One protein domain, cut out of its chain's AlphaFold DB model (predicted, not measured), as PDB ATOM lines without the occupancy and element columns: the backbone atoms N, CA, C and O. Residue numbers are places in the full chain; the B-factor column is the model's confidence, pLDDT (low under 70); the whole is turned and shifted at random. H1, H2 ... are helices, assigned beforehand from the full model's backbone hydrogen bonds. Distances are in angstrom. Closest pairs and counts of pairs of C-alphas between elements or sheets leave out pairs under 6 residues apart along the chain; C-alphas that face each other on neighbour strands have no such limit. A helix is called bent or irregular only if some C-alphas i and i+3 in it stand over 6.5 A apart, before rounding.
ATOM      1  N   TRP A 378     199.611 156.780 174.260       73.94
ATOM      2  CA  TRP A 378     199.182 155.725 173.357       73.94
ATOM      3  C   TRP A 378     197.683 155.852 173.055       73.94
ATOM      4  O   TRP A 378     196.844 155.665 173.938       73.94
ATOM      5  N   VAL A 379     197.335 156.144 171.804       74.00
ATOM      6  CA  VAL A 379     195.950 156.313 171.345       74.00
ATOM      7  C   VAL A 379     195.583 155.166 170.418       74.00
ATOM      8  O   VAL A 379     196.279 154.947 169.446       74.00
ATOM      9  N   VAL A 380     194.468 154.473 170.655       76.75
ATOM     10  CA  VAL A 380     193.868 153.536 169.681       76.75
ATOM     11  C   VAL A 380     192.796 154.291 168.896       76.75
ATOM     12  O   VAL A 380     191.671 154.399 169.394       76.75
ATOM     13  N   PRO A 381     193.100 154.884 167.722       81.44
ATOM     14  CA  PRO A 381     192.274 155.961 167.175       81.44
ATOM     15  C   PRO A 381     190.868 155.489 166.801       81.44
ATOM     16  O   PRO A 381     189.886 156.111 167.196       81.44
ATOM     17  N   TYR A 382     190.726 154.333 166.151       84.62
ATOM     18  CA  TYR A 382     189.414 153.791 165.776       84.62
ATOM     19  C   TYR A 382     188.514 153.503 166.983       84.62
ATOM     20  O   TYR A 382     187.300 153.731 166.943       84.62
ATOM     21  N   ARG A 383     189.106 153.057 168.099       83.88
ATOM     22  CA  ARG A 383     188.379 152.891 169.362       83.88
ATOM     23  C   ARG A 383     188.041 154.231 169.997       83.88
ATOM     24  O   ARG A 383     186.896 154.441 170.409       83.88
ATOM     25  N   ARG A 384     189.007 155.153 170.004       85.06
ATOM     26  CA  ARG A 384     188.872 156.496 170.569       85.06
ATOM     27  C   ARG A 384     187.766 157.304 169.899       85.06
ATOM     28  O   ARG A 384     186.990 157.938 170.597       85.06
ATOM     29  N   PHE A 385     187.650 157.207 168.579       90.75
ATOM     30  CA  PHE A 385     186.599 157.845 167.786       90.75
ATOM     31  C   PHE A 385     185.340 156.971 167.627       90.75
ATOM     32  O   PHE A 385     184.444 157.308 166.860       90.75
ATOM     33  N   HIS A 386     185.243 155.852 168.354       89.94
ATOM     34  CA  HIS A 386     184.072 154.960 168.398       89.94
ATOM     35  C   HIS A 386     183.657 154.359 167.040       89.94
ATOM     36  O   HIS A 386     182.523 153.907 166.868       89.94
ATOM     37  N   LEU A 387     184.596 154.280 166.094       88.38
ATOM     38  CA  LEU A 387     184.388 153.705 164.761       88.38
ATOM     39  C   LEU A 387     184.287 152.172 164.775       88.38
ATOM     40  O   LEU A 387     183.741 151.586 163.852       88.38
ATOM     41  N   HIS A 388     184.757 151.533 165.849       82.00
ATOM     42  CA  HIS A 388     184.665 150.086 166.077       82.00
ATOM     43  C   HIS A 388     183.270 149.575 166.497       82.00
ATOM     44  O   HIS A 388     183.084 148.374 166.682       82.00
ATOM     45  N   THR A 389     182.300 150.463 166.739       87.81
ATOM     46  CA  THR A 389     181.007 150.074 167.325       87.81
ATOM     47  C   THR A 389     180.014 149.598 166.263       87.81
ATOM     48  O   THR A 389     179.905 150.192 165.191       87.81
ATOM     49  N   GLN A 390     179.219 148.566 166.579       87.25
ATOM     50  CA  GLN A 390     178.151 148.097 165.683       87.25
ATOM     51  C   GLN A 390     177.116 149.199 165.409       87.25
ATOM     52  O   GLN A 390     176.660 149.355 164.282       87.25
ATOM     53  N   GLN A 391     176.828 150.027 166.416       89.75
ATOM     54  CA  GLN A 391     175.929 151.173 166.292       89.75
ATOM     55  C   GLN A 391     176.369 152.149 165.189       89.75
ATOM     56  O   GLN A 391     175.532 152.642 164.437       89.75
ATOM     57  N   GLN A 392     177.675 152.398 165.045       89.38
ATOM     58  CA  GLN A 392     178.194 153.278 163.998       89.38
ATOM     59  C   GLN A 392     177.974 152.700 162.590       89.38
ATOM     60  O   GLN A 392     177.688 153.457 161.659       89.38
ATOM     61  N   LEU A 393     178.079 151.375 162.432       88.88
ATOM     62  CA  LEU A 393     177.789 150.681 161.172       88.88
ATOM     63  C   LEU A 393     176.293 150.722 160.841       88.88
ATOM     64  O   LEU A 393     175.927 150.985 159.695       88.88
ATOM     65  N   ASP A 394     175.439 150.505 161.841       91.06
ATOM     66  CA  ASP A 394     173.986 150.536 161.670       91.06
ATOM     67  C   ASP A 394     173.515 151.939 161.253       91.06
ATOM     68  O   ASP A 394     172.766 152.074 160.283       91.06
ATOM     69  N   TRP A 395     174.038 152.987 161.901       92.62
ATOM     70  CA  TRP A 395     173.772 154.378 161.525       92.62
ATOM     71  C   TRP A 395     174.264 154.726 160.121       92.62
ATOM     72  O   TRP A 395     173.545 155.397 159.384       92.62
ATOM     73  N   LEU A 396     175.459 154.269 159.722       93.31
ATOM     74  CA  LEU A 396     175.940 154.460 158.351       93.31
ATOM     75  C   LEU A 396     174.960 153.838 157.351       93.31
ATOM     76  O   LEU A 396     174.555 154.509 156.402       93.31
ATOM     77  N   ARG A 397     174.563 152.576 157.565       92.31
ATOM     78  CA  ARG A 397     173.661 151.859 156.655       92.31
ATOM     79  C   ARG A 397     172.314 152.568 156.533       92.31
ATOM     80  O   ARG A 397     171.828 152.757 155.417       92.31
ATOM     81  N   GLU A 398     171.723 152.957 157.660       94.00
ATOM     82  CA  GLU A 398     170.439 153.657 157.695       94.00
ATOM     83  C   GLU A 398     170.531 155.001 156.963       94.00
ATOM     84  O   GLU A 398     169.828 155.221 155.974       94.00
ATOM     85  N   ASN A 399     171.449 155.873 157.388       95.50
ATOM     86  CA  ASN A 399     171.555 157.231 156.860       95.50
ATOM     87  C   ASN A 399     171.953 157.236 155.378       95.50
ATOM     88  O   ASN A 399     171.307 157.902 154.569       95.50
ATOM     89  N   ALA A 400     172.945 156.437 154.977       93.69
ATOM     90  CA  ALA A 400     173.338 156.334 153.572       93.69
ATOM     91  C   ALA A 400     172.220 155.729 152.701       93.69
ATOM     92  O   ALA A 400     172.046 156.131 151.549       93.69
ATOM     93  N   GLY A 401     171.408 154.818 153.250       93.25
ATOM     94  CA  GLY A 401     170.218 154.286 152.583       93.25
ATOM     95  C   GLY A 401     169.138 155.345 152.331       93.25
ATOM     96  O   GLY A 401     168.498 155.333 151.276       93.25
ATOM     97  N   HIS A 402     168.944 156.286 153.260       94.19
ATOM     98  CA  HIS A 402     168.068 157.444 153.056       94.19
ATOM     99  C   HIS A 402     168.628 158.395 151.996       94.19
ATOM    100  O   HIS A 402     167.926 158.719 151.035       94.19
ATOM    101  N   ILE A 403     169.908 158.752 152.105       94.19
ATOM    102  CA  ILE A 403     170.571 159.676 151.178       94.19
ATOM    103  C   ILE A 403     170.566 159.130 149.746       94.19
ATOM    104  O   ILE A 403     170.289 159.872 148.805       94.19
ATOM    105  N   LYS A 404     170.756 157.816 149.562       93.75
ATOM    106  CA  LYS A 404     170.638 157.150 148.255       93.75
ATOM    107  C   LYS A 404     169.292 157.429 147.577       93.75
ATOM    108  O   LYS A 404     169.258 157.749 146.390       93.75
ATOM    109  N   LYS A 405     168.186 157.399 148.326       93.62
ATOM    110  CA  LYS A 405     166.852 157.724 147.789       93.62
ATOM    111  C   LYS A 405     166.761 159.188 147.357       93.62
ATOM    112  O   LYS A 405     166.074 159.493 146.383       93.62
ATOM    113  N   TYR A 406     167.429 160.103 148.060       93.75
ATOM    114  CA  TYR A 406     167.459 161.525 147.693       93.75
ATOM    115  C   TYR A 406     168.257 161.756 146.409       93.75
ATOM    116  O   TYR A 406     167.804 162.505 145.542       93.75
ATOM    117  N   ILE A 407     169.390 161.063 146.259       91.88
ATOM    118  CA  ILE A 407     170.218 161.060 145.046       91.88
ATOM    119  C   ILE A 407     169.396 160.598 143.837       91.88
ATOM    120  O   ILE A 407     169.363 161.287 142.816       91.88
ATOM    121  N   GLU A 408     168.682 159.476 143.975       92.00
ATOM    122  CA  GLU A 408     167.826 158.910 142.926       92.00
ATOM    123  C   GLU A 408     166.693 159.871 142.531       92.00
ATOM    124  O   GLU A 408     166.490 160.147 141.346       92.00
ATOM    125  N   ARG A 409     165.984 160.441 143.516       93.00
ATOM    126  CA  ARG A 409     164.901 161.417 143.282       93.00
ATOM    127  C   ARG A 409     165.400 162.691 142.604       93.00
ATOM    128  O   ARG A 409     164.718 163.221 141.728       93.00
ATOM    129  N   SER A 410     166.585 163.157 142.989       87.88
ATOM    130  CA  SER A 410     167.188 164.399 142.491       87.88
ATOM    131  C   SER A 410     167.958 164.215 141.180       87.88
ATOM    132  O   SER A 410     168.479 165.190 140.645       87.88
ATOM    133  N   LYS A 411     168.030 162.984 140.642       88.81
ATOM    134  CA  LYS A 411     168.753 162.638 139.404       88.81
ATOM    135  C   LYS A 411     170.218 163.099 139.411       88.81
ATOM    136  O   LYS A 411     170.755 163.508 138.378       88.81
ATOM    137  N   ILE A 412     170.863 163.032 140.575       88.00
ATOM    138  CA  ILE A 412     172.278 163.377 140.729       88.00
ATOM    139  C   ILE A 412     173.115 162.355 139.950       88.00
ATOM    140  O   ILE A 412     172.968 161.148 140.136       88.00
ATOM    141  N   LYS A 413     173.978 162.843 139.050       79.62
ATOM    142  CA  LYS A 413     174.757 161.995 138.131       79.62
ATOM    143  C   LYS A 413     175.979 161.353 138.785       79.62
ATOM    144  O   LYS A 413     176.311 160.220 138.459       79.62
ATOM    145  N   GLU A 414     176.654 162.074 139.676       75.69
ATOM    146  CA  GLU A 414     177.821 161.567 140.402       75.69
ATOM    147  C   GLU A 414     177.382 160.968 141.734       75.69
ATOM    148  O   GLU A 414     177.195 161.673 142.726       75.69
ATOM    149  N   THR A 415     177.200 159.655 141.758       80.62
ATOM    150  CA  THR A 415     176.786 158.952 142.970       80.62
ATOM    151  C   THR A 415     178.007 158.488 143.769       80.62
ATOM    152  O   THR A 415     178.932 157.939 143.162       80.62
ATOM    153  N   PRO A 416     178.020 158.659 145.103       84.75
ATOM    154  CA  PRO A 416     178.988 157.999 145.974       84.75
ATOM    155  C   PRO A 416     178.892 156.471 145.874       84.75
ATOM    156  O   PRO A 416     177.926 155.931 145.318       84.75
ATOM    157  N   LEU A 417     179.864 155.768 146.458       84.31
ATOM    158  CA  LEU A 417     179.804 154.313 146.597       84.31
ATOM    159  C   LEU A 417     178.482 153.839 147.236       84.31
ATOM    160  O   LEU A 417     177.945 154.501 148.131       84.31
ATOM    161  N   PRO A 418     177.969 152.659 146.832       85.94
ATOM    162  CA  PRO A 418     176.802 152.066 147.472       85.94
ATOM    163  C   PRO A 418     177.009 151.903 148.989       85.94
ATOM    164  O   PRO A 418     178.116 151.531 149.403       85.94
ATOM    165  N   PRO A 419     175.966 152.115 149.819       85.06
ATOM    166  CA  PRO A 419     176.051 151.960 151.273       85.06
ATOM    167  C   PRO A 419     176.663 150.625 151.711       85.06
ATOM    168  O   PRO A 419     177.441 150.577 152.658       85.06
ATOM    169  N   GLU A 420     176.367 149.547 150.985       85.94
ATOM    170  CA  GLU A 420     176.867 148.202 151.265       85.94
ATOM    171  C   GLU A 420     178.390 148.098 151.079       85.94
ATOM    172  O   GLU A 420     179.062 147.370 151.811       85.94
ATOM    173  N   SER A 421     178.952 148.832 150.116       85.06
ATOM    174  CA  SER A 421     180.397 148.888 149.879       85.06
ATOM    175  C   SER A 421     181.106 149.715 150.949       85.06
ATOM    176  O   SER A 421     182.129 149.280 151.475       85.06
ATOM    177  N   LEU A 422     180.535 150.869 151.316       86.81
ATOM    178  CA  LEU A 422     181.057 151.708 152.400       86.81
ATOM    179  C   LEU A 422     181.037 150.965 153.738       86.81
ATOM    180  O   LEU A 422     182.000 151.032 154.496       86.81
ATOM    181  N   GLU A 423     179.980 150.199 154.005       87.12
ATOM    182  CA  GLU A 423     179.890 149.372 155.204       87.12
ATOM    183  C   GLU A 423     180.999 148.310 155.248       87.12
ATOM    184  O   GLU A 423     181.644 148.140 156.282       87.12
ATOM    185  N   LYS A 424     181.263 147.614 154.132       84.31
ATOM    186  CA  LYS A 424     182.361 146.635 154.049       84.31
ATOM    187  C   LYS A 424     183.716 147.283 154.338       84.31
ATOM    188  O   LYS A 424     184.490 146.727 155.111       84.31
ATOM    189  N   MET A 425     183.982 148.453 153.756       82.12
ATOM    190  CA  MET A 425     185.212 149.208 154.017       82.12
ATOM    191  C   MET A 425     185.310 149.617 155.488       82.12
ATOM    192  O   MET A 425     186.329 149.370 156.129       82.12
ATOM    193  N   LEU A 426     184.235 150.164 156.063       85.94
ATOM    194  CA  LEU A 426     184.235 150.592 157.458       85.94
ATOM    195  C   LEU A 426     184.395 149.413 158.424       85.94
ATOM    196  O   LEU A 426     185.043 149.580 159.447       85.94
ATOM    197  N   ARG A 427     183.893 148.211 158.102       83.00
ATOM    198  CA  ARG A 427     184.151 146.993 158.893       83.00
ATOM    199  C   ARG A 427     185.632 146.612 158.920       83.00
ATOM    200  O   ARG A 427     186.123 146.218 159.973       83.00
ATOM    201  N   LEU A 428     186.337 146.736 157.793       76.25
ATOM    202  CA  LEU A 428     187.783 146.485 157.735       76.25
ATOM    203  C   LEU A 428     188.543 147.483 158.615       76.25
ATOM    204  O   LEU A 428     189.403 147.090 159.396       76.25
ATOM    205  N   ILE A 429     188.162 148.757 158.536       76.25
ATOM    206  CA  ILE A 429     188.721 149.829 159.363       76.25
ATOM    207  C   ILE A 429     188.412 149.593 160.852       76.25
ATOM    208  O   ILE A 429     189.288 149.709 161.701       76.25
ATOM    209  N   ALA A 430     187.169 149.240 161.181       72.62
ATOM    210  CA  ALA A 430     186.678 149.029 162.542       72.62
ATOM    211  C   ALA A 430     187.351 147.850 163.260       72.62
ATOM    212  O   ALA A 430     187.451 147.868 164.487       72.62
ATOM    213  N   ALA A 431     187.808 146.844 162.509       69.25
ATOM    214  CA  ALA A 431     188.567 145.714 163.035       69.25
ATOM    215  C   ALA A 431     190.008 146.086 163.429       69.25
ATOM    216  O   ALA A 431     190.702 145.279 164.045       69.25
ATOM    217  N   ASN A 432     190.471 147.292 163.085       68.00
ATOM    218  CA  ASN A 432     191.796 147.758 163.446       68.00
ATOM    219  C   ASN A 432     191.851 148.162 164.934       68.00
ATOM    220  O   ASN A 432     191.200 149.110 165.380       68.00
ATOM    221  N   GLU A 433     192.670 147.438 165.699       63.59
ATOM    222  CA  GLU A 433     192.910 147.673 167.129       63.59
ATOM    223  C   GLU A 433     194.264 148.330 167.421       63.59
ATOM    224  O   GLU A 433     194.660 148.462 168.582       63.59
ATOM    225  N   ASP A 434     194.984 148.751 166.383       59.28
ATOM    226  CA  ASP A 434     196.289 149.362 166.533       59.28
ATOM    227  C   ASP A 434     196.190 150.677 167.299       59.28
ATOM    228  O   ASP A 434     195.422 151.588 166.978       59.28
ATOM    229  N   GLY A 435     197.042 150.793 168.315       60.06
ATOM    230  CA  GLY A 435     197.366 152.092 168.883       60.06
ATOM    231  C   GLY A 435     198.191 152.943 167.930       60.06
ATOM    232  O   GLY A 435     198.524 152.495 166.839       60.06
ATOM    233  N   PRO A 472     192.603 163.164 171.805       93.62
ATOM    234  CA  PRO A 472     193.588 163.507 170.778       93.62
ATOM    235  C   PRO A 472     193.406 164.955 170.320       93.62
ATOM    236  O   PRO A 472     192.265 165.382 170.120       93.62
ATOM    237  N   ILE A 473     194.508 165.691 170.139       93.19
ATOM    238  CA  ILE A 473     194.473 167.109 169.730       93.19
ATOM    239  C   ILE A 473     193.621 167.290 168.472       93.19
ATOM    240  O   ILE A 473     192.845 168.234 168.374       93.19
ATOM    241  N   GLU A 474     193.726 166.356 167.528       94.88
ATOM    242  CA  GLU A 474     193.075 166.396 166.221       94.88
ATOM    243  C   GLU A 474     191.543 166.425 166.300       94.88
ATOM    244  O   GLU A 474     190.901 166.827 165.333       94.88
ATOM    245  N   MET A 475     190.953 166.009 167.427       96.25
ATOM    246  CA  MET A 475     189.507 165.897 167.609       96.25
ATOM    247  C   MET A 475     188.779 167.218 167.332       96.25
ATOM    248  O   MET A 475     187.919 167.277 166.454       96.25
ATOM    249  N   ASP A 476     189.148 168.286 168.040       97.38
ATOM    250  CA  ASP A 476     188.477 169.581 167.913       97.38
ATOM    251  C   ASP A 476     188.714 170.194 166.519       97.38
ATOM    252  O   ASP A 476     187.784 170.693 165.890       97.38
ATOM    253  N   PHE A 477     189.933 170.096 165.977       98.12
ATOM    254  CA  PHE A 477     190.253 170.636 164.648       98.12
ATOM    255  C   PHE A 477     189.497 169.915 163.527       98.12
ATOM    256  O   PHE A 477     188.958 170.568 162.632       98.12
ATOM    257  N   ALA A 478     189.398 168.585 163.592       98.19
ATOM    258  CA  ALA A 478     188.630 167.804 162.631       98.19
ATOM    259  C   ALA A 478     187.125 168.105 162.720       98.19
ATOM    260  O   ALA A 478     186.459 168.123 161.684       98.19
ATOM    261  N   LYS A 479     186.590 168.391 163.919       98.06
ATOM    262  CA  LYS A 479     185.196 168.830 164.098       98.06
ATOM    263  C   LYS A 479     184.933 170.177 163.419       98.06
ATOM    264  O   LYS A 479     183.972 170.287 162.661       98.06
ATOM    265  N   ILE A 480     185.804 171.166 163.639       98.19
ATOM    266  CA  ILE A 480     185.706 172.493 163.005       98.19
ATOM    267  C   ILE A 480     185.808 172.363 161.476       98.19
ATOM    268  O   ILE A 480     184.973 172.913 160.756       98.19
ATOM    269  N   GLU A 481     186.802 171.623 160.966       98.44
ATOM    270  CA  GLU A 481     186.968 171.395 159.523       98.44
ATOM    271  C   GLU A 481     185.725 170.728 158.918       98.44
ATOM    272  O   GLU A 481     185.239 171.162 157.874       98.44
ATOM    273  N   ASN A 482     185.189 169.697 159.574       98.44
ATOM    274  CA  ASN A 482     183.984 169.005 159.131       98.44
ATOM    275  C   ASN A 482     182.784 169.953 159.000       98.44
ATOM    276  O   ASN A 482     182.096 169.947 157.980       98.44
ATOM    277  N   ASP A 483     182.541 170.782 160.013       97.31
ATOM    278  CA  ASP A 483     181.378 171.667 160.028       97.31
ATOM    279  C   ASP A 483     181.476 172.760 158.965       97.31
ATOM    280  O   ASP A 483     180.489 173.045 158.286       97.31
ATOM    281  N   ILE A 484     182.675 173.302 158.740       97.56
ATOM    282  CA  ILE A 484     182.932 174.252 157.653       97.56
ATOM    283  C   ILE A 484     182.661 173.611 156.290       97.56
ATOM    284  O   ILE A 484     182.023 174.232 155.437       97.56
ATOM    285  N   LYS A 485     183.131 172.376 156.068       97.31
ATOM    286  CA  LYS A 485     182.948 171.686 154.785       97.31
ATOM    287  C   LYS A 485     181.490 171.331 154.526       97.31
ATOM    288  O   LYS A 485     181.025 171.525 153.408       97.31
ATOM    289  N   PHE A 486     180.780 170.829 155.536       96.81
ATOM    290  CA  PHE A 486     179.475 170.204 155.328       96.81
ATOM    291  C   PHE A 486     178.332 170.970 155.982       96.81
ATOM    292  O   PHE A 486     177.425 171.388 155.277       96.81
ATOM    293  N   VAL A 487     178.364 171.201 157.295       94.75
ATOM    294  CA  VAL A 487     177.213 171.732 158.056       94.75
ATOM    295  C   VAL A 487     176.881 173.177 157.676       94.75
ATOM    296  O   VAL A 487     175.718 173.538 157.518       94.75
ATOM    297  N   MET A 488     177.908 173.999 157.489       93.94
ATOM    298  CA  MET A 488     177.779 175.446 157.298       93.94
ATOM    299  C   MET A 488     177.751 175.849 155.819       93.94
ATOM    300  O   MET A 488     177.469 176.996 155.481       93.94
ATOM    301  N   SER A 489     178.041 174.909 154.920       90.31
ATOM    302  CA  SER A 489     178.134 175.139 153.477       90.31
ATOM    303  C   SER A 489     176.788 174.956 152.761       90.31
ATOM    304  O   SER A 489     176.678 174.235 151.769       90.31
ATOM    305  N   LYS A 490     175.751 175.626 153.278       92.38
ATOM    306  CA  LYS A 490     174.343 175.530 152.837       92.38
ATOM    307  C   LYS A 490     174.086 176.122 151.443       92.38
ATOM    308  O   LYS A 490     173.070 175.847 150.822       92.38
ATOM    309  N   GLN A 491     175.015 176.932 150.948       92.69
ATOM    310  CA  GLN A 491     174.925 177.663 149.681       92.69
ATOM    311  C   GLN A 491     175.268 176.840 148.424       92.69
ATOM    312  O   GLN A 491     175.326 177.404 147.328       92.69
ATOM    313  N   PHE A 492     175.619 175.559 148.566       95.25
ATOM    314  CA  PHE A 492     175.925 174.700 147.423       95.25
ATOM    315  C   PHE A 492     174.685 173.979 146.918       95.25
ATOM    316  O   PHE A 492     173.869 173.492 147.698       95.25
ATOM    317  N   GLU A 493     174.601 173.851 145.599       94.25
ATOM    318  CA  GLU A 493     173.510 173.163 144.920       94.25
ATOM    319  C   GLU A 493     173.997 171.855 144.281       94.25
ATOM    320  O   GLU A 493     175.196 171.593 144.166       94.25
ATOM    321  N   ASN A 494     173.069 171.021 143.804       93.38
ATOM    322  CA  ASN A 494     173.414 169.745 143.165       93.38
ATOM    323  C   ASN A 494     174.356 169.902 141.954       93.38
ATOM    324  O   ASN A 494     175.153 169.004 141.684       93.38
ATOM    325  N   ASP A 495     174.313 171.042 141.258       93.31
ATOM    326  CA  ASP A 495     175.202 171.346 140.130       93.31
ATOM    327  C   ASP A 495     176.659 171.613 140.561       93.31
ATOM    328  O   ASP A 495     177.583 171.494 139.749       93.31
ATOM    329  N   ASP A 496     176.895 171.917 141.841       95.38
ATOM    330  CA  ASP A 496     178.234 172.097 142.405       95.38
ATOM    331  C   ASP A 496     178.912 170.759 142.758       95.38
ATOM    332  O   ASP A 496     180.134 170.731 142.929       95.38
ATOM    333  N   LEU A 497     178.178 169.639 142.820       95.62
ATOM    334  CA  LEU A 497     178.699 168.334 143.266       95.62
ATOM    335  C   LEU A 497     179.975 167.874 142.532       95.62
ATOM    336  O   LEU A 497     180.927 167.506 143.219       95.62
ATOM    337  N   PRO A 498     180.104 167.994 141.193       94.56
ATOM    338  CA  PRO A 498     181.351 167.648 140.501       94.56
ATOM    339  C   PRO A 498     182.550 168.527 140.882       94.56
ATOM    340  O   PRO A 498     183.713 168.146 140.720       94.56
ATOM    341  N   ARG A 499     182.311 169.772 141.319       95.81
ATOM    342  CA  ARG A 499     183.362 170.660 141.843       95.81
ATOM    343  C   ARG A 499     183.689 170.303 143.288       95.81
ATOM    344  O   ARG A 499     184.871 170.244 143.611       95.81
ATOM    345  N   LEU A 500     182.674 170.019 144.107       96.81
ATOM    346  CA  LEU A 500     182.830 169.579 145.495       96.81
ATOM    347  C   LEU A 500     183.602 168.265 145.591       96.81
ATOM    348  O   LEU A 500     184.528 168.190 146.386       96.81
ATOM    349  N   ARG A 501     183.309 167.276 144.737       95.62
ATOM    350  CA  ARG A 501     184.037 166.001 144.697       95.62
ATOM    351  C   ARG A 501     185.533 166.204 144.453       95.62
ATOM    352  O   ARG A 501     186.346 165.803 145.274       95.62
ATOM    353  N   ARG A 502     185.892 166.915 143.378       95.75
ATOM    354  CA  ARG A 502     187.300 167.223 143.048       95.75
ATOM    355  C   ARG A 502     187.992 168.055 144.124       95.75
ATOM    356  O   ARG A 502     189.200 167.939 144.316       95.75
ATOM    357  N   PHE A 503     187.251 168.954 144.768       97.81
ATOM    358  CA  PHE A 503     187.768 169.762 145.863       97.81
ATOM    359  C   PHE A 503     188.036 168.902 147.103       97.81
ATOM    360  O   PHE A 503     189.124 168.993 147.657       97.81
ATOM    361  N   GLU A 504     187.105 168.022 147.479       97.50
ATOM    362  CA  GLU A 504     187.264 167.096 148.602       97.50
ATOM    363  C   GLU A 504     188.426 166.128 148.375       97.50
ATOM    364  O   GLU A 504     189.267 165.995 149.254       97.50
ATOM    365  N   GLU A 505     188.536 165.530 147.185       93.19
ATOM    366  CA  GLU A 505     189.665 164.666 146.805       93.19
ATOM    367  C   GLU A 505     191.008 165.379 147.053       93.19
ATOM    368  O   GLU A 505     191.880 164.862 147.747       93.19
ATOM    369  N   TYR A 506     191.139 166.639 146.618       94.94
ATOM    370  CA  TYR A 506     192.337 167.435 146.893       94.94
ATOM    371  C   TYR A 506     192.569 167.703 148.386       94.94
ATOM    372  O   TYR A 506     193.711 167.618 148.845       94.94
ATOM    373  N   LEU A 507     191.520 168.023 149.152       96.62
ATOM    374  CA  LEU A 507     191.642 168.242 150.596       96.62
ATOM    375  C   LEU A 507     192.088 166.971 151.339       96.62
ATOM    376  O   LEU A 507     192.805 167.083 152.334       96.62
ATOM    377  N   LEU A 508     191.668 165.787 150.889       91.19
ATOM    378  CA  LEU A 508     192.015 164.496 151.497       91.19
ATOM    379  C   LEU A 508     193.411 163.988 151.100       91.19
ATOM    380  O   LEU A 508     194.061 163.291 151.887       91.19
ATOM    381  N   ASP A 509     193.892 164.379 149.921       85.06
ATOM    382  CA  ASP A 509     195.218 164.009 149.422       85.06
ATOM    383  C   ASP A 509     196.343 164.881 149.997       85.06
ATOM    384  O   ASP A 509     197.497 164.459 150.048       85.06
ATOM    385  N   ASN A 510     196.034 166.103 150.442       85.44
ATOM    386  CA  ASN A 510     197.043 167.091 150.821       85.44
ATOM    387  C   ASN A 510     196.883 167.515 152.277       85.44
ATOM    388  O   ASN A 510     195.919 168.197 152.608       85.44
ATOM    389  N   ARG A 511     197.856 167.193 153.138       88.69
ATOM    390  CA  ARG A 511     197.908 167.725 154.510       88.69
ATOM    391  C   ARG A 511     198.053 169.247 154.491       88.69
ATOM    392  O   ARG A 511     197.214 169.960 155.042       88.69
ATOM    393  N   ASP A 512     199.091 169.726 153.805       88.75
ATOM    394  CA  ASP A 512     199.386 171.148 153.654       88.75
ATOM    395  C   ASP A 512     198.709 171.696 152.402       88.75
ATOM    396  O   ASP A 512     199.039 171.334 151.270       88.75
ATOM    397  N   LEU A 513     197.754 172.597 152.605       94.00
ATOM    398  CA  LEU A 513     196.963 173.150 151.516       94.00
ATOM    399  C   LEU A 513     197.648 174.369 150.897       94.00
ATOM    400  O   LEU A 513     198.085 175.293 151.594       94.00
ATOM    401  N   ALA A 514     197.710 174.381 149.566       92.44
ATOM    402  CA  ALA A 514     198.218 175.516 148.814       92.44
ATOM    403  C   ALA A 514     197.216 176.681 148.823       92.44
ATOM    404  O   ALA A 514     196.007 176.500 148.950       92.44
ATOM    405  N   GLU A 515     197.727 177.895 148.633       93.75
ATOM    406  CA  GLU A 515     196.889 179.070 148.389       93.75
ATOM    407  C   GLU A 515     196.090 178.927 147.092       93.75
ATOM    408  O   GLU A 515     196.547 178.308 146.127       93.75
ATOM    409  N   ALA A 516     194.929 179.584 147.027       93.06
ATOM    410  CA  ALA A 516     194.021 179.502 145.880       93.06
ATOM    411  C   ALA A 516     194.683 179.853 144.527       93.06
ATOM    412  O   ALA A 516     194.271 179.364 143.476       93.06
ATOM    413  N   ASN A 517     195.734 180.682 144.531       92.06
ATOM    414  CA  ASN A 517     196.513 181.066 143.349       92.06
ATOM    415  C   ASN A 517     197.480 179.973 142.843       92.06
ATOM    416  O   ASN A 517     197.921 180.052 141.696       92.06
ATOM    417  N   ARG A 518     197.805 178.976 143.671       93.69
ATOM    418  CA  ARG A 518     198.764 177.891 143.402       93.69
ATOM    419  C   ARG A 518     198.087 176.534 143.195       93.69
ATOM    420  O   ARG A 518     198.778 175.539 143.000       93.69
ATOM    421  N   LEU A 519     196.754 176.489 143.213       92.62
ATOM    422  CA  LEU A 519     196.006 175.253 143.015       92.62
ATOM    423  C   LEU A 519     196.159 174.679 141.590       92.62
ATOM    424  O   LEU A 519     196.330 175.434 140.622       92.62
ATOM    425  N   PRO A 520     196.039 173.344 141.430       90.38
ATOM    426  CA  PRO A 520     196.046 172.685 140.127       90.38
ATOM    427  C   PRO A 520     194.981 173.224 139.161       90.38
ATOM    428  O   PRO A 520     193.954 173.775 139.559       90.38
ATOM    429  N   LYS A 521     195.181 172.999 137.850       90.06
ATOM    430  CA  LYS A 521     194.256 173.466 136.794       90.06
ATOM    431  C   LYS A 521     192.801 173.036 137.031       90.06
ATOM    432  O   LYS A 521     191.902 173.821 136.741       90.06
ATOM    433  N   SER A 522     192.584 171.832 137.564       90.94
ATOM    434  CA  SER A 522     191.262 171.276 137.886       90.94
ATOM    435  C   SER A 522     190.499 172.076 138.950       90.94
ATOM    436  O   SER A 522     189.271 172.053 138.933       90.94
ATOM    437  N   LEU A 523     191.206 172.817 139.810       95.94
ATOM    438  CA  LEU A 523     190.667 173.578 140.943       95.94
ATOM    439  C   LEU A 523     190.799 175.098 140.777       95.94
ATOM    440  O   LEU A 523     190.568 175.856 141.714       95.94
ATOM    441  N   LYS A 524     191.111 175.585 139.568       93.12
ATOM    442  CA  LYS A 524     191.224 177.031 139.292       93.12
ATOM    443  C   LYS A 524     189.970 177.838 139.637       93.12
ATOM    444  O   LYS A 524     190.080 179.044 139.846       93.12
ATOM    445  N   PHE A 525     188.799 177.202 139.676       95.25
ATOM    446  CA  PHE A 525     187.545 177.857 140.049       95.25
ATOM    447  C   PHE A 525     187.556 178.351 141.503       95.25
ATOM    448  O   PHE A 525     186.963 179.387 141.774       95.25
ATOM    449  N   VAL A 526     188.295 177.689 142.404       96.62
ATOM    450  CA  VAL A 526     188.379 178.047 143.832       96.62
ATOM    451  C   VAL A 526     188.928 179.461 144.029       96.62
ATOM    452  O   VAL A 526     188.553 180.143 144.969       96.62
ATOM    453  N   LYS A 527     189.772 179.951 143.114       94.00
ATOM    454  CA  LYS A 527     190.273 181.331 143.166       94.00
ATOM    455  C   LYS A 527     189.156 182.377 143.052       94.00
ATOM    456  O   LYS A 527     189.288 183.453 143.626       94.00
ATOM    457  N   TRP A 528     188.111 182.087 142.283       94.00
ATOM    458  CA  TRP A 528     187.081 183.058 141.902       94.00
ATOM    459  C   TRP A 528     185.727 182.782 142.556       94.00
ATOM    460  O   TRP A 528     184.924 183.697 142.692       94.00
ATOM    461  N   ASP A 529     185.475 181.541 142.971       96.31
ATOM    462  CA  ASP A 529     184.286 181.171 143.728       96.31
ATOM    463  C   ASP A 529     184.565 181.325 145.228       96.31
ATOM    464  O   ASP A 529     185.214 180.482 145.858       96.31
ATOM    465  N   LEU A 530     184.075 182.432 145.796       95.75
ATOM    466  CA  LEU A 530     184.271 182.790 147.201       95.75
ATOM    467  C   LEU A 530     183.770 181.708 148.165       95.75
ATOM    468  O   LEU A 530     184.343 181.556 149.243       95.75
ATOM    469  N   ARG A 531     182.764 180.914 147.766       96.56
ATOM    470  CA  ARG A 531     182.214 179.819 148.580       96.56
ATOM    471  C   ARG A 531     183.286 178.761 148.845       96.56
ATOM    472  O   ARG A 531     183.494 178.369 149.989       96.56
ATOM    473  N   PHE A 532     184.020 178.361 147.805       97.62
ATOM    474  CA  PHE A 532     185.127 177.406 147.918       97.62
ATOM    475  C   PHE A 532     186.373 178.034 148.542       97.62
ATOM    476  O   PHE A 532     187.049 177.386 149.341       97.62
ATOM    477  N   ARG A 533     186.689 179.290 148.196       96.69
ATOM    478  CA  ARG A 533     187.873 179.975 148.732       96.69
ATOM    479  C   ARG A 533     187.803 180.135 150.246       96.69
ATOM    480  O   ARG A 533     188.772 179.827 150.927       96.69
ATOM    481  N   LYS A 534     186.636 180.539 150.760       96.56
ATOM    482  CA  LYS A 534     186.363 180.662 152.197       96.56
ATOM    483  C   LYS A 534     186.629 179.343 152.935       96.56
ATOM    484  O   LYS A 534     187.280 179.355 153.974       96.56
ATOM    485  N   ILE A 535     186.186 178.211 152.378       98.06
ATOM    486  CA  ILE A 535     186.446 176.877 152.946       98.06
ATOM    487  C   ILE A 535     187.940 176.550 152.897       98.06
ATOM    488  O   ILE A 535     188.504 176.158 153.913       98.06
ATOM    489  N   LEU A 536     188.599 176.740 151.748       98.38
ATOM    490  CA  LEU A 536     190.031 176.462 151.601       98.38
ATOM    491  C   LEU A 536     190.871 177.246 152.615       98.38
ATOM    492  O   LEU A 536     191.716 176.657 153.287       98.38
ATOM    493  N   ASP A 537     190.642 178.555 152.719       97.81
ATOM    494  CA  ASP A 537     191.408 179.443 153.592       97.81
ATOM    495  C   ASP A 537     191.218 179.048 155.068       97.81
ATOM    496  O   ASP A 537     192.196 178.953 155.816       97.81
ATOM    497  N   ALA A 538     189.985 178.716 155.468       98.38
ATOM    498  CA  ALA A 538     189.678 178.259 156.818       98.38
ATOM    499  C   ALA A 538     190.310 176.895 157.139       98.38
ATOM    500  O   ALA A 538     191.006 176.761 158.145       98.38
ATOM    501  N   VAL A 539     190.138 175.892 156.269       98.62
ATOM    502  CA  VAL A 539     190.704 174.544 156.463       98.62
ATOM    503  C   VAL A 539     192.229 174.588 156.495       98.62
ATOM    504  O   VAL A 539     192.856 173.955 157.345       98.62
ATOM    505  N   ARG A 540     192.844 175.388 155.617       98.19
ATOM    506  CA  ARG A 540     194.292 175.604 155.616       98.19
ATOM    507  C   ARG A 540     194.762 176.119 156.971       98.19
ATOM    508  O   ARG A 540     195.739 175.597 157.505       98.19
ATOM    509  N   ARG A 541     194.061 177.096 157.551       98.19
ATOM    510  CA  ARG A 541     194.421 177.643 158.860       98.19
ATOM    511  C   ARG A 541     194.226 176.641 159.998       98.19
ATOM    512  O   ARG A 541     195.122 176.498 160.827       98.19
ATOM    513  N   ILE A 542     193.102 175.927 160.013       98.50
ATOM    514  CA  ILE A 542     192.788 174.886 161.007       98.50
ATOM    515  C   ILE A 542     193.900 173.834 161.043       98.50
ATOM    516  O   ILE A 542     194.461 173.561 162.105       98.50
ATOM    517  N   ARG A 543     194.284 173.309 159.874       97.81
ATOM    518  CA  ARG A 543     195.351 172.309 159.753       97.81
ATOM    519  C   ARG A 543     196.708 172.862 160.177       97.81
ATOM    520  O   ARG A 543     197.414 172.197 160.925       97.81
ATOM    521  N   GLN A 544     197.055 174.086 159.769       96.62
ATOM    522  CA  GLN A 544     198.306 174.731 160.191       96.62
ATOM    523  C   GLN A 544     198.432 174.810 161.714       96.62
ATOM    524  O   GLN A 544     199.486 174.479 162.253       96.62
ATOM    525  N   VAL A 545     197.371 175.226 162.413       97.44
ATOM    526  CA  VAL A 545     197.389 175.285 163.880       97.44
ATOM    527  C   VAL A 545     197.467 173.877 164.467       97.44
ATOM    528  O   VAL A 545     198.347 173.636 165.289       97.44
ATOM    529  N   CYS A 546     196.640 172.934 164.003       96.38
ATOM    530  CA  CYS A 546     196.649 171.548 164.483       96.38
ATOM    531  C   CYS A 546     198.044 170.911 164.389       96.38
ATOM    532  O   CYS A 546     198.582 170.444 165.389       96.38
ATOM    533  N   PHE A 547     198.669 170.931 163.208       94.00
ATOM    534  CA  PHE A 547     199.971 170.289 162.998       94.00
ATOM    535  C   PHE A 547     201.129 171.047 163.654       94.00
ATOM    536  O   PHE A 547     202.137 170.430 163.981       94.00
ATOM    537  N   SER A 548     200.979 172.346 163.948       93.56
ATOM    538  CA  SER A 548     201.961 173.077 164.770       93.56
ATOM    539  C   SER A 548     202.002 172.611 166.233       93.56
ATOM    540  O   SER A 548     202.974 172.876 166.938       93.56
ATOM    541  N   LEU A 549     200.954 171.917 166.697       91.81
ATOM    542  CA  LEU A 549     200.847 171.366 168.050       91.81
ATOM    543  C   LEU A 549     201.352 169.921 168.153       91.81
ATOM    544  O   LEU A 549     201.386 169.376 169.258       91.81
ATOM    545  N   LYS A 550     201.736 169.291 167.042       83.81
ATOM    546  CA  LYS A 550     202.202 167.900 166.976       83.81
ATOM    547  C   LYS A 550     203.726 167.838 167.084       83.81
ATOM    548  O   LYS A 550     204.404 168.740 166.596       83.81
ATOM    549  N   ASN A 551     204.279 166.802 167.723       71.12
ATOM    550  CA  ASN A 551     205.735 166.605 167.718       71.12
ATOM    551  C   ASN A 551     206.199 166.058 166.365       71.12
ATOM    552  O   ASN A 551     207.158 166.571 165.791       71.12
ATOM    553  N   ASP A 552     205.486 165.060 165.845       66.06
ATOM    554  CA  ASP A 552     205.618 164.636 164.459       66.06
ATOM    555  C   ASP A 552     204.516 165.282 163.618       66.06
ATOM    556  O   ASP A 552     203.349 164.897 163.657       66.06
ATOM    557  N   SER A 553     204.901 166.316 162.876       60.50
ATOM    558  CA  SER A 553     203.993 167.009 161.963       60.50
ATOM    559  C   SER A 553     203.772 166.252 160.648       60.50
ATOM    560  O   SER A 553     202.886 166.640 159.885       60.50
ATOM    561  N   SER A 554     204.561 165.203 160.362       57.19
ATOM    562  CA  SER A 554     204.467 164.405 159.133       57.19
ATOM    563  C   SER A 554     203.233 163.503 159.112       57.19
ATOM    564  O   SER A 554     202.524 163.472 158.105       57.19
ATOM    565  N   ASP A 555     202.914 162.878 160.246       69.31
ATOM    566  CA  ASP A 555     201.763 161.996 160.393       69.31
ATOM    567  C   ASP A 555     200.430 162.757 160.544       69.31
ATOM    568  O   ASP A 555     200.289 163.727 161.290       69.31
ATOM    569  N   TRP A 556     199.407 162.271 159.842       86.06
ATOM    570  CA  TRP A 556     198.028 162.757 159.924       86.06
ATOM    571  C   TRP A 556     196.982 161.637 159.897       86.06
ATOM    572  O   TRP A 556     195.805 161.886 159.622       86.06
ATOM    573  N   VAL A 557     197.374 160.397 160.210       84.06
ATOM    574  CA  VAL A 557     196.455 159.252 160.297       84.06
ATOM    575  C   VAL A 557     195.357 159.516 161.329       84.06
ATOM    576  O   VAL A 557     194.177 159.371 161.012       84.06
ATOM    577  N   VAL A 558     195.708 159.985 162.532       88.06
ATOM    578  CA  VAL A 558     194.723 160.308 163.584       88.06
ATOM    579  C   VAL A 558     193.755 161.402 163.118       88.06
ATOM    580  O   VAL A 558     192.548 161.280 163.332       88.06
ATOM    581  N   TYR A 559     194.256 162.417 162.407       94.50
ATOM    582  CA  TYR A 559     193.437 163.490 161.835       94.50
ATOM    583  C   TYR A 559     192.453 162.959 160.783       94.50
ATOM    584  O   TYR A 559     191.266 163.271 160.833       94.50
ATOM    585  N   ARG A 560     192.904 162.096 159.864       92.81
ATOM    586  CA  ARG A 560     192.045 161.442 158.858       92.81
ATOM    587  C   ARG A 560     190.961 160.572 159.495       92.81
ATOM    588  O   ARG A 560     189.816 160.596 159.053       92.81
ATOM    589  N   ILE A 561     191.297 159.837 160.554       93.19
ATOM    590  CA  ILE A 561     190.335 159.016 161.303       93.19
ATOM    591  C   ILE A 561     189.299 159.908 162.007       93.19
ATOM    592  O   ILE A 561     188.106 159.595 161.989       93.19
ATOM    593  N   ALA A 562     189.726 161.040 162.570       96.50
ATOM    594  CA  ALA A 562     188.828 162.030 163.154       96.50
ATOM    595  C   ALA A 562     187.891 162.645 162.095       96.50
ATOM    596  O   ALA A 562     186.680 162.704 162.311       96.50
ATOM    597  N   LEU A 563     188.413 163.018 160.917       98.00
ATOM    598  CA  LEU A 563     187.599 163.485 159.786       98.00
ATOM    599  C   LEU A 563     186.563 162.437 159.366       98.00
ATOM    600  O   LEU A 563     185.401 162.784 159.165       98.00
ATOM    601  N   LEU A 564     186.947 161.157 159.291       96.44
ATOM    602  CA  LEU A 564     186.026 160.071 158.942       96.44
ATOM    603  C   LEU A 564     184.898 159.972 159.973       96.44
ATOM    604  O   LEU A 564     183.729 159.865 159.602       96.44
ATOM    605  N   LYS A 565     185.229 160.052 161.266       95.88
ATOM    606  CA  LYS A 565     184.236 160.047 162.345       95.88
ATOM    607  C   LYS A 565     183.234 161.190 162.206       95.88
ATOM    608  O   LYS A 565     182.029 160.945 162.291       95.88
ATOM    609  N   TYR A 566     183.693 162.418 161.989       97.88
ATOM    610  CA  TYR A 566     182.781 163.556 161.898       97.88
ATOM    611  C   TYR A 566     181.991 163.592 160.586       97.88
ATOM    612  O   TYR A 566     180.804 163.927 160.613       97.88
ATOM    613  N   ALA A 567     182.569 163.134 159.474       97.69
ATOM    614  CA  ALA A 567     181.838 163.000 158.218       97.69
ATOM    615  C   ALA A 567     180.712 161.958 158.351       97.69
ATOM    616  O   ALA A 567     179.574 162.225 157.969       97.69
ATOM    617  N   LEU A 568     180.986 160.813 158.995       96.81
ATOM    618  CA  LEU A 568     179.966 159.809 159.327       96.81
ATOM    619  C   LEU A 568     178.866 160.371 160.232       96.81
ATOM    620  O   LEU A 568     177.692 160.069 160.029       96.81
ATOM    621  N   HIS A 569     179.233 161.179 161.230       95.31
ATOM    622  CA  HIS A 569     178.266 161.831 162.114       95.31
ATOM    623  C   HIS A 569     177.392 162.840 161.358       95.31
ATOM    624  O   HIS A 569     176.195 162.897 161.590       95.31
ATOM    625  N   THR A 570     177.949 163.567 160.389       97.00
ATOM    626  CA  THR A 570     177.197 164.524 159.559       97.00
ATOM    627  C   THR A 570     176.047 163.861 158.797       97.00
ATOM    628  O   THR A 570     175.029 164.501 158.547       97.00
ATOM    629  N   LEU A 571     176.143 162.563 158.481       96.62
ATOM    630  CA  LEU A 571     175.053 161.843 157.818       96.62
ATOM    631  C   LEU A 571     173.765 161.771 158.652       96.62
ATOM    632  O   LEU A 571     172.703 161.536 158.081       96.62
ATOM    633  N   SER A 572     173.838 161.946 159.979       94.81
ATOM    634  CA  SER A 572     172.647 162.016 160.832       94.81
ATOM    635  C   SER A 572     172.034 163.413 160.901       94.81
ATOM    636  O   SER A 572     171.009 163.559 161.557       94.81
ATOM    637  N   PHE A 573     172.632 164.424 160.256       94.38
ATOM    638  CA  PHE A 573     172.146 165.808 160.252       94.38
ATOM    639  C   PHE A 573     171.163 166.069 159.090       94.38
ATOM    640  O   PHE A 573     171.165 167.144 158.499       94.38
ATOM    641  N   ASP A 574     170.348 165.072 158.743       94.19
ATOM    642  CA  ASP A 574     169.399 165.090 157.632       94.19
ATOM    643  C   ASP A 574     168.175 165.987 157.895       94.19
ATOM    644  O   ASP A 574     167.248 165.629 158.635       94.19
ATOM    645  N   GLU A 575     168.144 167.135 157.215       93.94
ATOM    646  CA  GLU A 575     167.041 168.100 157.272       93.94
ATOM    647  C   GLU A 575     165.698 167.476 156.845       93.94
ATOM    648  O   GLU A 575     164.664 167.766 157.446       93.94
ATOM    649  N   GLN A 576     165.683 166.551 155.872       91.69
ATOM    650  CA  GLN A 576     164.435 165.932 155.391       91.69
ATOM    651  C   GLN A 576     163.780 165.012 156.427       91.69
ATOM    652  O   GLN A 576     162.617 164.632 156.275       91.69
ATOM    653  N   ARG A 577     164.529 164.635 157.465       92.56
ATOM    654  CA  ARG A 577     164.055 163.825 158.590       92.56
ATOM    655  C   ARG A 577     163.810 164.656 159.847       92.56
ATOM    656  O   ARG A 577     163.557 164.065 160.892       92.56
ATOM    657  N   GLU A 578     163.903 165.985 159.755       88.38
ATOM    658  CA  GLU A 578     163.875 166.904 160.903       88.38
ATOM    659  C   GLU A 578     164.978 166.585 161.930       88.38
ATOM    660  O   GLU A 578     164.833 166.800 163.135       88.38
ATOM    661  N   GLN A 579     166.101 166.042 161.454       85.50
ATOM    662  CA  GLN A 579     167.240 165.633 162.265       85.50
ATOM    663  C   GLN A 579     168.453 166.463 161.857       85.50
ATOM    664  O   GLN A 579     169.360 165.930 161.255       85.50
ATOM    665  N   GLY A 580     168.494 167.761 162.154       86.69
ATOM    666  CA  GLY A 580     169.625 168.636 161.801       86.69
ATOM    667  C   GLY A 580     169.356 169.554 160.606       86.69
ATOM    668  O   GLY A 580     168.207 169.783 160.243       86.69
ATOM    669  N   GLU A 581     170.422 170.138 160.050       89.44
ATOM    670  CA  GLU A 581     170.355 171.269 159.103       89.44
ATOM    671  C   GLU A 581     171.034 170.991 157.745       89.44
ATOM    672  O   GLU A 581     171.229 171.918 156.962       89.44
ATOM    673  N   CYS A 582     171.464 169.754 157.466       95.56
ATOM    674  CA  CYS A 582     172.139 169.425 156.209       95.56
ATOM    675  C   CYS A 582     171.133 168.977 155.144       95.56
ATOM    676  O   CYS A 582     170.446 167.962 155.296       95.56
ATOM    677  N   GLY A 583     171.117 169.698 154.024       94.75
ATOM    678  CA  GLY A 583     170.392 169.317 152.819       94.75
ATOM    679  C   GLY A 583     171.108 168.223 152.016       94.75
ATOM    680  O   GLY A 583     172.237 167.819 152.305       94.75
ATOM    681  N   THR A 584     170.471 167.754 150.938       94.25
ATOM    682  CA  THR A 584     170.984 166.638 150.120       94.25
ATOM    683  C   THR A 584     172.397 166.881 149.582       94.25
ATOM    684  O   THR A 584     173.222 165.975 149.643       94.25
ATOM    685  N   THR A 585     172.712 168.086 149.098       95.12
ATOM    686  CA  THR A 585     174.040 168.403 148.546       95.12
ATOM    687  C   THR A 585     175.148 168.268 149.598       95.12
ATOM    688  O   THR A 585     176.178 167.655 149.321       95.12
ATOM    689  N   GLN A 586     174.917 168.757 150.822       96.50
ATOM    690  CA  GLN A 586     175.870 168.663 151.937       96.50
ATOM    691  C   GLN A 586     176.085 167.204 152.367       96.50
ATOM    692  O   GLN A 586     177.222 166.773 152.557       96.50
ATOM    693  N   LEU A 587     175.007 166.416 152.450       96.44
ATOM    694  CA  LEU A 587     175.077 164.990 152.793       96.44
ATOM    695  C   LEU A 587     175.829 164.173 151.729       96.44
ATOM    696  O   LEU A 587     176.601 163.278 152.065       96.44
ATOM    697  N   VAL A 588     175.647 164.492 150.443       96.06
ATOM    698  CA  VAL A 588     176.396 163.850 149.349       96.06
ATOM    699  C   VAL A 588     177.876 164.241 149.387       96.06
ATOM    700  O   VAL A 588     178.734 163.381 149.201       96.06
ATOM    701  N   HIS A 589     178.201 165.502 149.687       96.81
ATOM    702  CA  HIS A 589     179.592 165.934 149.868       96.81
ATOM    703  C   HIS A 589     180.259 165.218 151.052       96.81
ATOM    704  O   HIS A 589     181.380 164.725 150.911       96.81
ATOM    705  N   ALA A 590     179.553 165.045 152.175       97.75
ATOM    706  CA  ALA A 590     180.035 164.233 153.294       97.75
ATOM    707  C   ALA A 590     180.281 162.766 152.881       97.75
ATOM    708  O   ALA A 590     181.293 162.185 153.271       97.75
ATOM    709  N   LEU A 591     179.425 162.176 152.034       96.62
ATOM    710  CA  LEU A 591     179.644 160.830 151.484       96.62
ATOM    711  C   LEU A 591     180.886 160.742 150.585       96.62
ATOM    712  O   LEU A 591     181.597 159.745 150.682       96.62
ATOM    713  N   TYR A 592     181.192 161.758 149.769       96.50
ATOM    714  CA  TYR A 592     182.461 161.791 149.021       96.50
ATOM    715  C   TYR A 592     183.670 161.792 149.963       96.50
ATOM    716  O   TYR A 592     184.652 161.099 149.702       96.50
ATOM    717  N   SER A 593     183.580 162.517 151.082       97.50
ATOM    718  CA  SER A 593     184.630 162.526 152.103       97.50
ATOM    719  C   SER A 593     184.800 161.152 152.756       97.50
ATOM    720  O   SER A 593     185.917 160.656 152.870       97.50
ATOM    721  N   ILE A 594     183.692 160.496 153.121       96.81
ATOM    722  CA  ILE A 594     183.696 159.142 153.696       96.81
ATOM    723  C   ILE A 594     184.273 158.132 152.706       96.81
ATOM    724  O   ILE A 594     185.099 157.321 153.104       96.81
ATOM    725  N   GLU A 595     183.867 158.176 151.435       93.94
ATOM    726  CA  GLU A 595     184.395 157.317 150.371       93.94
ATOM    727  C   GLU A 595     185.907 157.492 150.216       93.94
ATOM    728  O   GLU A 595     186.641 156.504 150.267       93.94
ATOM    729  N   GLY A 596     186.380 158.735 150.090       89.44
ATOM    730  CA  GLY A 596     187.802 159.038 149.939       89.44
ATOM    731  C   GLY A 596     188.621 158.619 151.160       89.44
ATOM    732  O   GLY A 596     189.638 157.945 151.022       89.44
ATOM    733  N   LEU A 597     188.157 158.946 152.369       92.25
ATOM    734  CA  LEU A 597     188.822 158.560 153.615       92.25
ATOM    735  C   LEU A 597     188.813 157.048 153.821       92.25
ATOM    736  O   LEU A 597     189.840 156.485 154.184       92.25
ATOM    737  N   ALA A 598     187.688 156.377 153.568       88.94
ATOM    738  CA  ALA A 598     187.602 154.927 153.669       88.94
ATOM    739  C   ALA A 598     188.530 154.255 152.655       88.94
ATOM    740  O   ALA A 598     189.221 153.308 153.011       88.94
ATOM    741  N   PHE A 599     188.610 154.771 151.425       83.31
ATOM    742  CA  PHE A 599     189.562 154.279 150.441       83.31
ATOM    743  C   PHE A 599     191.003 154.506 150.896       83.31
ATOM    744  O   PHE A 599     191.757 153.550 150.918       83.31
ATOM    745  N   ILE A 600     191.391 155.708 151.328       79.69
ATOM    746  CA  ILE A 600     192.752 155.990 151.821       79.69
ATOM    747  C   ILE A 600     193.120 155.069 152.996       79.69
ATOM    748  O   ILE A 600     194.226 154.540 153.042       79.69
ATOM    749  N   LEU A 601     192.186 154.853 153.925       80.50
ATOM    750  CA  LEU A 601     192.393 154.036 155.121       80.50
ATOM    751  C   LEU A 601     192.268 152.524 154.866       80.50
ATOM    752  O   LEU A 601     192.653 151.758 155.737       80.50
ATOM    753  N   VAL A 602     191.736 152.073 153.721       71.44
ATOM    754  CA  VAL A 602     191.648 150.643 153.337       71.44
ATOM    755  C   VAL A 602     192.685 150.268 152.279       71.44
ATOM    756  O   VAL A 602     193.267 149.191 152.350       71.44
ATOM    757  N   ALA A 603     192.914 151.130 151.287       57.66
ATOM    758  CA  ALA A 603     193.857 150.935 150.184       57.66
ATOM    759  C   ALA A 603     195.314 150.915 150.657       57.66
ATOM    760  O   ALA A 603     196.176 150.395 149.950       57.66
ATOM    761  N   ASP A 604     195.574 151.359 151.886       56.31
ATOM    762  CA  ASP A 604     196.807 151.067 152.615       56.31
ATOM    763  C   ASP A 604     196.892 149.592 153.084       56.31
ATOM    764  O   ASP A 604     197.398 149.259 154.154       56.31
ATOM    765  N   ASP A 605     196.378 148.671 152.265       45.25
ATOM    766  CA  ASP A 605     196.273 147.232 152.522       45.25
ATOM    767  C   ASP A 605     197.668 146.582 152.619       45.25
ATOM    768  O   ASP A 605     197.857 145.557 153.274       45.25
ATOM    769  N   PHE A 606     198.679 147.214 152.009       45.16
ATOM    770  CA  PHE A 606     200.072 146.789 152.097       45.16
ATOM    771  C   PHE A 606     200.698 147.104 153.468       45.16
ATOM    772  O   PHE A 606     201.379 146.247 154.035       45.16
ATOM    773  N   HIS A 607     200.444 148.284 154.052       49.81
ATOM    774  CA  HIS A 607     201.016 148.640 155.356       49.81
ATOM    775  C   HIS A 607     200.135 148.261 156.546       49.81
ATOM    776  O   HIS A 607     200.684 147.943 157.600       49.81
ATOM    777  N   LEU A 608     198.811 148.176 156.397       49.41
ATOM    778  CA  LEU A 608     197.926 147.656 157.448       49.41
ATOM    779  C   LEU A 608     198.169 146.170 157.731       49.41
ATOM    780  O   LEU A 608     198.180 145.754 158.888       49.41
TER     781      LEU A 608
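What this domain is: This is residues 378 to 435 and 472 to 608 of the 865 residues of the protein "APH domain-containing protein" of Gammaproteobacteria bacterium (UniProt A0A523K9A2). The helical hairpin of H8 and H9 makes the core of a layered, all-helix domain. A second helical hairpin, H2 and H3, packs on H9 on one side; on the other side H4 packs on H8 and H5 on H9, with H7 beyond them, packed on H4, and short H6 at a corner between H5 and H7. The printed part has 195 residues with ten named helices, H1 to H10 in order along the chain, and no named strand. It is compact and rounded, with a radius of gyration of the C-alphas of 16.1 A and spans of 43 by 39 by 31 A.

Where its parts are: H1, residues 381 to 384, begins at C-alpha 381 at (192.274, 155.961, 167.175). H2, residues 390 to 409, is 29.2 A long, and H3 is residues 419 to 430. After the cut come H4, residues 474 to 487, 18.6 A long, and H5, residues 494 to 509, 23.4 A. H5 has a kink of 29 degrees near residue 501 and is irregular, with C-alphas 495 and 498 7.2 A apart. H6, residues 521 to 527, is irregular too, with C-alphas 522 and 525 7.9 A apart. H7, residues 530 to 548, is 26.8 A long; H8, residues 557 to 570, 20.0 A; H9, residues 584 to 603, 27.7 A. H10, residues 605 to 608, ends at (197.926, 147.656, 157.448).

How they stand to each other: H9 is the hub, touching five helices. It touches H8 at a shallow tilt of 31 degrees, opposite ways, the closest C-alphas being those of Ala 567 and Ala 590, 5.4 A apart. H4, H8 and H9 form a bundle, three helices in touch with one another; the C-alphas of Ala 478 and Leu 563, the closest of H4 and H8, are 5.3 A apart. H5 touches H9 at 29 degrees, the same way, closest at Asn 494 and Thr 585, C-alphas 5.6 A apart. H3 touches H9 at a steep tilt of 46 degrees, closest at Met 425 and Ala 598, C-alphas 6.2 A apart. H7 touches H4 at 5 degrees, opposite ways, and is near H5. H6 and H7 only just touch, only at the corner, with 3 pairs of C-alphas within 8 A. H1 only just touches H8, also with 3 pairs, and H10 touches no helix. Every O i to N i+4 pair is within hydrogen-bond range in H3, H4, H8 and H9; the figures are 15 of 16 in H2, 9 of 12 in H5, 14 of 15 in H7 and 0 of 3 in H6, where 3 of 4 O i to N i+3 pairs are, while H1 and H10 are too short for an i+4 pair.

The domain as a whole: The C-alphas of Arg 409 and Asn 551, the two farthest apart, are 47.9 A apart. Residues 436 to 471 are not printed; C-alphas 435 and 472 are 12.2 A apart across the cut. The links H5 to H6 and H8 to H9 are long. Mean pLDDT of the printed part is 89.1; residues 431 to 435, 552 to 555 and 603 to 608 are under 70.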